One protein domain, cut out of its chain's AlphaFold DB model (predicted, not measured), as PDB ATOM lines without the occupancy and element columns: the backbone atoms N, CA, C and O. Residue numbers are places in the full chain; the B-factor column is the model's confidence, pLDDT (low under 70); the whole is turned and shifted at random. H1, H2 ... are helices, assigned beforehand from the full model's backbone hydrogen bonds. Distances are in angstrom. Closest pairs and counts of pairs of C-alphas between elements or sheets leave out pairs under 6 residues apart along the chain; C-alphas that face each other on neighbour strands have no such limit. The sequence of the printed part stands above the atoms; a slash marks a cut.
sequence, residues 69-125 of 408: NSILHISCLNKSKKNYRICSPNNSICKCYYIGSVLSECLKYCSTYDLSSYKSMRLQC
ATOM      1  N   ASN A  69     112.802  71.025  11.406       81.56
ATOM      2  CA  ASN A  69     112.646  71.980  12.503       81.56
ATOM      3  C   ASN A  69     112.525  73.432  12.016       81.56
ATOM      4  O   ASN A  69     112.574  74.362  12.817       81.56
ATOM      5  N   SER A  70     112.377  73.646  10.705       89.12
ATOM      6  CA  SER A  70     112.149  74.977  10.144       89.12
ATOM      7  C   SER A  70     110.833  75.553  10.672       89.12
ATOM      8  O   SER A  70     109.771  74.945  10.522       89.12
ATOM      9  N   ILE A  71     110.889  76.748  11.266       90.88
ATOM     10  CA  ILE A  71     109.711  77.445  11.815       90.88
ATOM     11  C   ILE A  71     108.649  77.649  10.724       90.88
ATOM     12  O   ILE A  71     107.458  77.459  10.971       90.88
ATOM     13  N   LEU A  72     109.078  77.971   9.499       91.25
ATOM     14  CA  LEU A  72     108.188  78.143   8.350       91.25
ATOM     15  C   LEU A  72     107.500  76.827   7.964       91.25
ATOM     16  O   LEU A  72     106.298  76.816   7.699       91.25
ATOM     17  N   HIS A  73     108.228  75.709   8.012       89.75
ATOM     18  CA  HIS A  73     107.665  74.383   7.764       89.75
ATOM     19  C   HIS A  73     106.614  74.011   8.819       89.75
ATOM     20  O   HIS A  73     105.502  73.620   8.470       89.75
ATOM     21  N   ILE A  74     106.927  74.194  10.107       90.19
ATOM     22  CA  ILE A  74     106.003  73.913  11.219       90.19
ATOM     23  C   ILE A  74     104.746  74.788  11.118       90.19
ATOM     24  O   ILE A  74     103.629  74.294  11.287       90.19
ATOM     25  N   SER A  75     104.909  76.074  10.797       93.69
ATOM     26  CA  SER A  75     103.793  77.000  10.583       93.69
ATOM     27  C   SER A  75     102.893  76.548   9.425       93.69
ATOM     28  O   SER A  75     101.673  76.447   9.585       93.69
ATOM     29  N   CYS A  76     103.491  76.168   8.291       92.44
ATOM     30  CA  CYS A  76     102.763  75.632   7.142       92.44
ATOM     31  C   CYS A  76     102.010  74.335   7.481       92.44
ATOM     32  O   CYS A  76     100.825  74.198   7.162       92.44
ATOM     33  N   LEU A  77     102.656  73.404   8.193       90.75
ATOM     34  CA  LEU A  77     102.022  72.166   8.649       90.75
ATOM     35  C   LEU A  77     100.823  72.449   9.553       90.75
ATOM     36  O   LEU A  77      99.768  71.842   9.377       90.75
ATOM     37  N   ASN A  78     100.951  73.380  10.499       92.69
ATOM     38  CA  ASN A  78      99.859  73.747  11.401       92.69
ATOM     39  C   ASN A  78      98.683  74.378  10.647       92.69
ATOM     40  O   ASN A  78      97.530  74.034  10.920       92.69
ATOM     41  N   LYS A  79      98.960  75.241   9.661       93.44
ATOM     42  CA  LYS A  79      97.933  75.812   8.776       93.44
ATOM     43  C   LYS A  79      97.208  74.716   7.988       93.44
ATOM     44  O   LYS A  79      95.980  74.659   8.002       93.44
ATOM     45  N   SER A  80      97.958  73.790   7.394       91.12
ATOM     46  CA  SER A  80      97.411  72.654   6.639       91.12
ATOM     47  C   SER A  80      96.569  71.729   7.524       91.12
ATOM     48  O   SER A  80      95.463  71.340   7.151       91.12
ATOM     49  N   LYS A  81      97.040  71.432   8.745       90.94
ATOM     50  CA  LYS A  81      96.299  70.645   9.747       90.94
ATOM     51  C   LYS A  81      94.999  71.331  10.164       90.94
ATOM     52  O   LYS A  81      93.985  70.656  10.326       90.94
ATOM     53  N   LYS A  82      95.006  72.658  10.327       91.50
ATOM     54  CA  LYS A  82      93.795  73.429  10.639       91.50
ATOM     55  C   LYS A  82      92.757  73.289   9.521       91.50
ATOM     56  O   LYS A  82      91.608  72.985   9.819       91.50
ATOM     57  N   ASN A  83      93.171  73.415   8.260       87.94
ATOM     58  CA  ASN A  83      92.283  73.250   7.103       87.94
ATOM     59  C   ASN A  83      91.736  71.819   6.988       87.94
ATOM     60  O   ASN A  83      90.543  71.629   6.762       87.94
ATOM     61  N   TYR A  84      92.577  70.809   7.221       89.81
ATOM     62  CA  TYR A  84      92.152  69.408   7.255       89.81
ATOM     63  C   TYR A  84      91.066  69.150   8.308       89.81
ATOM     64  O   TYR A  84      90.045  68.536   8.006       89.81
ATOM     65  N   ARG A  85      91.249  69.673   9.528       88.69
ATOM     66  CA  ARG A  85      90.277  69.516  10.622       88.69
ATOM     67  C   ARG A  85      88.915  70.129  10.297       88.69
ATOM     68  O   ARG A  85      87.906  69.596  10.744       88.69
ATOM     69  N   ILE A  86      88.881  71.207   9.513       87.88
ATOM     70  CA  ILE A  86      87.632  71.838   9.052       87.88
ATOM     71  C   ILE A  86      86.910  70.945   8.030       87.88
ATOM     72  O   ILE A  86      85.689  70.865   8.030       87.88
ATOM     73  N   CYS A  87      87.662  70.236   7.188       82.06
ATOM     74  CA  CYS A  87      87.150  69.447   6.064       82.06
ATOM     75  C   CYS A  87      86.525  68.088   6.485       82.06
ATOM     76  O   CYS A  87      85.942  67.386   5.668       82.06
ATOM     77  N   SER A  88      86.539  67.755   7.781       79.06
ATOM     78  CA  SER A  88      86.188  66.452   8.368       79.06
ATOM     79  C   SER A  88      87.234  65.355   8.101       79.06
ATOM     80  O   SER A  88      87.465  64.969   6.952       79.06
ATOM     81  N   PRO A  89      87.849  64.784   9.158       69.19
ATOM     82  CA  PRO A  89      88.954  63.831   9.029       69.19
ATOM     83  C   PRO A  89      88.563  62.471   8.428       69.19
ATOM     84  O   PRO A  89      89.420  61.695   8.015       69.19
ATOM     85  N   ASN A  90      87.266  62.176   8.322       79.25
ATOM     86  CA  ASN A  90      86.788  60.934   7.710       79.25
ATOM     87  C   ASN A  90      86.715  61.005   6.174       79.25
ATOM     88  O   ASN A  90      86.419  60.000   5.529       79.25
ATOM     89  N   ASN A  91      86.965  62.171   5.572       83.88
ATOM     90  CA  ASN A  91      86.862  62.360   4.132       83.88
ATOM     91  C   ASN A  91      88.226  62.154   3.442       83.88
ATOM     92  O   ASN A  91      89.183  62.902   3.659       83.88
ATOM     93  N   SER A  92      88.307  61.151   2.563       84.38
ATOM     94  CA  SER A  92      89.517  60.821   1.797       84.38
ATOM     95  C   SER A  92      89.986  61.963   0.889       84.38
ATOM     96  O   SER A  92      91.187  62.129   0.684       84.38
ATOM     97  N   ILE A  93      89.064  62.794   0.395       86.75
ATOM     98  CA  ILE A  93      89.379  63.986  -0.402       86.75
ATOM     99  C   ILE A  93      90.120  65.004   0.465       86.75
ATOM    100  O   ILE A  93      91.156  65.526   0.065       86.75
ATOM    101  N   CYS A  94      89.644  65.232   1.688       87.25
ATOM    102  CA  CYS A  94      90.261  66.156   2.637       87.25
ATOM    103  C   CYS A  94      91.652  65.698   3.068       87.25
ATOM    104  O   CYS A  94      92.578  66.507   3.162       87.25
ATOM    105  N   LYS A  95      91.819  64.388   3.272       87.25
ATOM    106  CA  LYS A  95      93.130  63.779   3.509       87.25
ATOM    107  C   LYS A  95      94.089  64.053   2.349       87.25
ATOM    108  O   LYS A  95      95.240  64.423   2.578       87.25
ATOM    109  N   CYS A  96      93.617  63.931   1.113       88.81
ATOM    110  CA  CYS A  96      94.448  64.205  -0.052       88.81
ATOM    111  C   CYS A  96      94.717  65.683  -0.283       88.81
ATOM    112  O   CYS A  96      95.811  66.029  -0.718       88.81
ATOM    113  N   TYR A  97      93.781  66.556   0.075       88.19
ATOM    114  CA  TYR A  97      94.008  67.994   0.069       88.19
ATOM    115  C   TYR A  97      95.101  68.387   1.066       88.19
ATOM    116  O   TYR A  97      96.014  69.137   0.724       88.19
ATOM    117  N   TYR A  98      95.065  67.816   2.275       90.31
ATOM    118  CA  TYR A  98      96.132  67.981   3.258       90.31
ATOM    119  C   TYR A  98      97.482  67.533   2.700       90.31
ATOM    120  O   TYR A  98      98.434  68.306   2.720       90.31
ATOM    121  N   ILE A  99      97.556  66.311   2.164       89.88
ATOM    122  CA  ILE A  99      98.792  65.773   1.588       89.88
ATOM    123  C   ILE A  99      99.293  66.669   0.450       89.88
ATOM    124  O   ILE A  99     100.464  67.036   0.447       89.88
ATOM    125  N   GLY A 100      98.422  67.086  -0.470       88.69
ATOM    126  CA  GLY A 100      98.782  67.989  -1.562       88.69
ATOM    127  C   GLY A 100      99.343  69.320  -1.061       88.69
ATOM    128  O   GLY A 100     100.384  69.767  -1.541       88.69
ATOM    129  N   SER A 101      98.717  69.926  -0.049       89.81
ATOM    130  CA  SER A 101      99.197  71.169   0.570       89.81
ATOM    131  C   SER A 101     100.557  70.983   1.253       89.81
ATOM    132  O   SER A 101     101.471  71.782   1.047       89.81
ATOM    133  N   VAL A 102     100.755  69.876   1.981       89.94
ATOM    134  CA  VAL A 102     102.057  69.558   2.585       89.94
ATOM    135  C   VAL A 102     103.134  69.419   1.513       89.94
ATOM    136  O   VAL A 102     104.178  70.061   1.631       89.94
ATOM    137  N   LEU A 103     102.866  68.633   0.465       87.38
ATOM    138  CA  LEU A 103     103.817  68.341  -0.608       87.38
ATOM    139  C   LEU A 103     104.176  69.579  -1.448       87.38
ATOM    140  O   LEU A 103     105.330  69.734  -1.842       87.38
ATOM    141  N   SER A 104     103.215  70.463  -1.715       86.25
ATOM    142  CA  SER A 104     103.390  71.602  -2.630       86.25
ATOM    143  C   SER A 104     103.802  72.913  -1.960       86.25
ATOM    144  O   SER A 104     104.494  73.732  -2.578       86.25
ATOM    145  N   GLU A 105     103.403  73.125  -0.707       89.25
ATOM    146  CA  GLU A 105     103.678  74.359   0.033       89.25
ATOM    147  C   GLU A 105     104.685  74.119   1.154       89.25
ATOM    148  O   GLU A 105     105.703  74.809   1.227       89.25
ATOM    149  N   CYS A 106     104.456  73.119   2.009       89.62
ATOM    150  CA  CYS A 106     105.254  72.971   3.225       89.62
ATOM    151  C   CYS A 106     106.651  72.399   2.965       89.62
ATOM    152  O   CYS A 106     107.594  72.759   3.676       89.62
ATOM    153  N   LEU A 107     106.818  71.547   1.949       86.56
ATOM    154  CA  LEU A 107     108.126  70.967   1.614       86.56
ATOM    155  C   LEU A 107     109.154  71.984   1.151       86.56
ATOM    156  O   LEU A 107     110.336  71.794   1.408       86.56
ATOM    157  N   LYS A 108     108.720  73.093   0.547       85.44
ATOM    158  CA  LYS A 108     109.623  74.169   0.115       85.44
ATOM    159  C   LYS A 108     110.439  74.744   1.275       85.44
ATOM    160  O   LYS A 108     111.540  75.239   1.071       85.44
ATOM    161  N   TYR A 109     109.913  74.650   2.496       87.75
ATOM    162  CA  TYR A 109     110.577  75.110   3.715       87.75
ATOM    163  C   TYR A 109     111.419  74.031   4.404       87.75
ATOM    164  O   TYR A 109     111.925  74.275   5.503       87.75
ATOM    165  N   CYS A 110     111.546  72.851   3.792       85.75
ATOM    166  CA  CYS A 110     112.263  71.718   4.347       85.75
ATOM    167  C   CYS A 110     113.393  71.239   3.431       85.75
ATOM    168  O   CYS A 110     113.156  70.577   2.427       85.75
ATOM    169  N   SER A 111     114.638  71.529   3.812       80.25
ATOM    170  CA  SER A 111     115.828  71.108   3.059       80.25
ATOM    171  C   SER A 111     116.138  69.612   3.184       80.25
ATOM    172  O   SER A 111     116.814  69.058   2.327       80.25
ATOM    173  N   THR A 112     115.651  68.958   4.239       79.50
ATOM    174  CA  THR A 112     115.946  67.556   4.580       79.50
ATOM    175  C   THR A 112     114.792  66.611   4.259       79.50
ATOM    176  O   THR A 112     114.683  65.536   4.850       79.50
ATOM    177  N   TYR A 113     113.889  67.006   3.358       76.50
ATOM    178  CA  TYR A 113     112.753  66.159   3.029       76.50
ATOM    179  C   TYR A 113     113.185  64.927   2.238       76.50
ATOM    180  O   TYR A 113     113.601  65.028   1.086       76.50
ATOM    181  N   ASP A 114     113.067  63.760   2.862       77.44
ATOM    182  CA  ASP A 114     113.456  62.507   2.235       77.44
ATOM    183  C   ASP A 114     112.434  62.042   1.180       77.44
ATOM    184  O   ASP A 114     111.212  62.087   1.373       77.44
ATOM    185  N   LEU A 115     112.952  61.527   0.065       78.94
ATOM    186  CA  LEU A 115     112.173  61.060  -1.080       78.94
ATOM    187  C   LEU A 115     111.245  59.890  -0.712       78.94
ATOM    188  O   LEU A 115     110.180  59.742  -1.319       78.94
ATOM    189  N   SER A 116     111.601  59.057   0.275       79.12
ATOM    190  CA  SER A 116     110.721  57.965   0.713       79.12
ATOM    191  C   SER A 116     109.455  58.495   1.396       79.12
ATOM    192  O   SER A 116     108.358  57.996   1.134       79.12
ATOM    193  N   SER A 117     109.580  59.570   2.184       76.56
ATOM    194  CA  SER A 117     108.445  60.241   2.832       76.56
ATOM    195  C   SER A 117     107.528  60.889   1.794       76.56
ATOM    196  O   SER A 117     106.309  60.721   1.870       76.56
ATOM    197  N   TYR A 118     108.115  61.523   0.770       81.44
ATOM    198  CA  TYR A 118     107.386  62.054  -0.388       81.44
ATOM    199  C   TYR A 118     106.541  60.975  -1.073       81.44
ATOM    200  O   TYR A 118     105.329  61.130  -1.242       81.44
ATOM    201  N   LYS A 119     107.180  59.859  -1.451       82.31
ATOM    202  CA  LYS A 119     106.519  58.746  -2.145       82.31
ATOM    203  C   LYS A 119     105.409  58.142  -1.288       82.31
ATOM    204  O   LYS A 119     104.308  57.938  -1.786       82.31
ATOM    205  N   SER A 120     105.674  57.918  -0.001       80.38
ATOM    206  CA  SER A 120     104.693  57.370   0.941       80.38
ATOM    207  C   SER A 120     103.457  58.264   1.075       80.38
ATOM    208  O   SER A 120     102.333  57.771   1.004       80.38
ATOM    209  N   MET A 121     103.637  59.585   1.188       82.19
ATOM    210  CA  MET A 121     102.516  60.530   1.207       82.19
ATOM    211  C   MET A 121     101.728  60.515  -0.102       82.19
ATOM    212  O   MET A 121     100.501  60.432  -0.076       82.19
ATOM    213  N   ARG A 122     102.421  60.549  -1.247       83.12
ATOM    214  CA  ARG A 122     101.790  60.527  -2.572       83.12
ATOM    215  C   ARG A 122     100.942  59.269  -2.782       83.12
ATOM    216  O   ARG A 122      99.794  59.385  -3.205       83.12
ATOM    217  N   LEU A 123     101.462  58.099  -2.403       85.44
ATOM    218  CA  LEU A 123     100.779  56.802  -2.507       85.44
ATOM    219  C   LEU A 123      99.442  56.762  -1.753       85.44
ATOM    220  O   LEU A 123      98.501  56.107  -2.197       85.44
ATOM    221  N   GLN A 124      99.306  57.508  -0.650       82.06
ATOM    222  CA  GLN A 124      98.033  57.583   0.081       82.06
ATOM    223  C   GLN A 124      96.917  58.278  -0.714       82.06
ATOM    224  O   GLN A 124      95.754  58.192  -0.314       82.06
ATOM    225  N   CYS A 125      97.257  58.938  -1.825       84.06
ATOM    226  CA  CYS A 125      96.354  59.754  -2.628       84.06
ATOM    227  C   CYS A 125      96.377  59.465  -4.127       84.06
ATOM    228  O   CYS A 125      95.671  60.141  -4.870       84.06
TER     229      CYS A 125
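AT A GLANCE: This is residues 69 to 125 of the 408 residues of an uncharacterized protein of Ascoidea rubescens DSM 1968 (UniProt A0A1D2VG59). The chain runs to and fro in a thin, slightly bowed layer: the long helix H1 and helix H2 lie side by side as a helical hairpin, the short helix H3 continues beyond the end of H2 beside the first part of H1, and H4 folds back on the other side of H2 from H1. H4 is the more loosely placed part, and H1 and H4 are apart with H2 between them. The printed part has 57 residues with four named helices, in the order H1, H2, H3, H4, and no named strand; its class is all helix. It is compact, with a radius of gyration of the C-alphas of 11.2 A, and the C-alphas span 31 by 23 by 14 A along their three main axes.

IN THESE COORDINATES: H1, the longest helix, is residues 71 to 86, from C-alpha 71 at (109.711, 77.445, 11.815) to C-alpha 86 at (87.632, 71.838, 9.052), a length of 22.9 A. H2 is residues 92 to 104 and is 18.1 A long from first to last C-alpha. H3 is residues 106 to 109, four residues over 5.8 A. H4 is residues 115 to 123, 12.2 A long, and ends with C-alpha 123 at (100.779, 56.802, -2.507).

HOW THE PARTS SIT: H1 and H2 touch and form a helical hairpin, at a shallow tilt of 16 degrees, opposite ways. Their closest C-alphas, those of Tyr 84 and Tyr 98, are 5.8 A apart. H1 also touches H3, with residues 72 to 77 alone; the closest C-alphas are those of His 73 and Tyr 109, 5.0 A apart. H2 and H3 meet only through their link, residue 105. H2 and H4 only just touch, with 3 pairs of C-alphas within 8 A, and H2 does so with residues 99 to 103 alone. Their closest C-alphas are those of Ile 99 and Met 121, 6.4 A apart. H2 and H4 stand at a shallow tilt of 28 degrees, opposite ways. H4 is apart from H1 and from H3. In H1, H2 and H4 every pair of O of residue i and N of residue i+4 is within hydrogen-bond range; H3 is too short for such a pair, and its one pair of O i and N i+3 is within range.

THE WHOLE: The two C-alphas farthest apart are those of Asn 90 and Ser 111, at 31.1 A. The C-alphas of Asn 69 and Cys 125, the first and last printed, are 25.4 A apart. The printed part has no cut, and its three links, H1 to H2, H2 to H3 and H3 to H4, are tight. The mean pLDDT of the printed part is 85.9, and residue 89 is the one printed residue under 70.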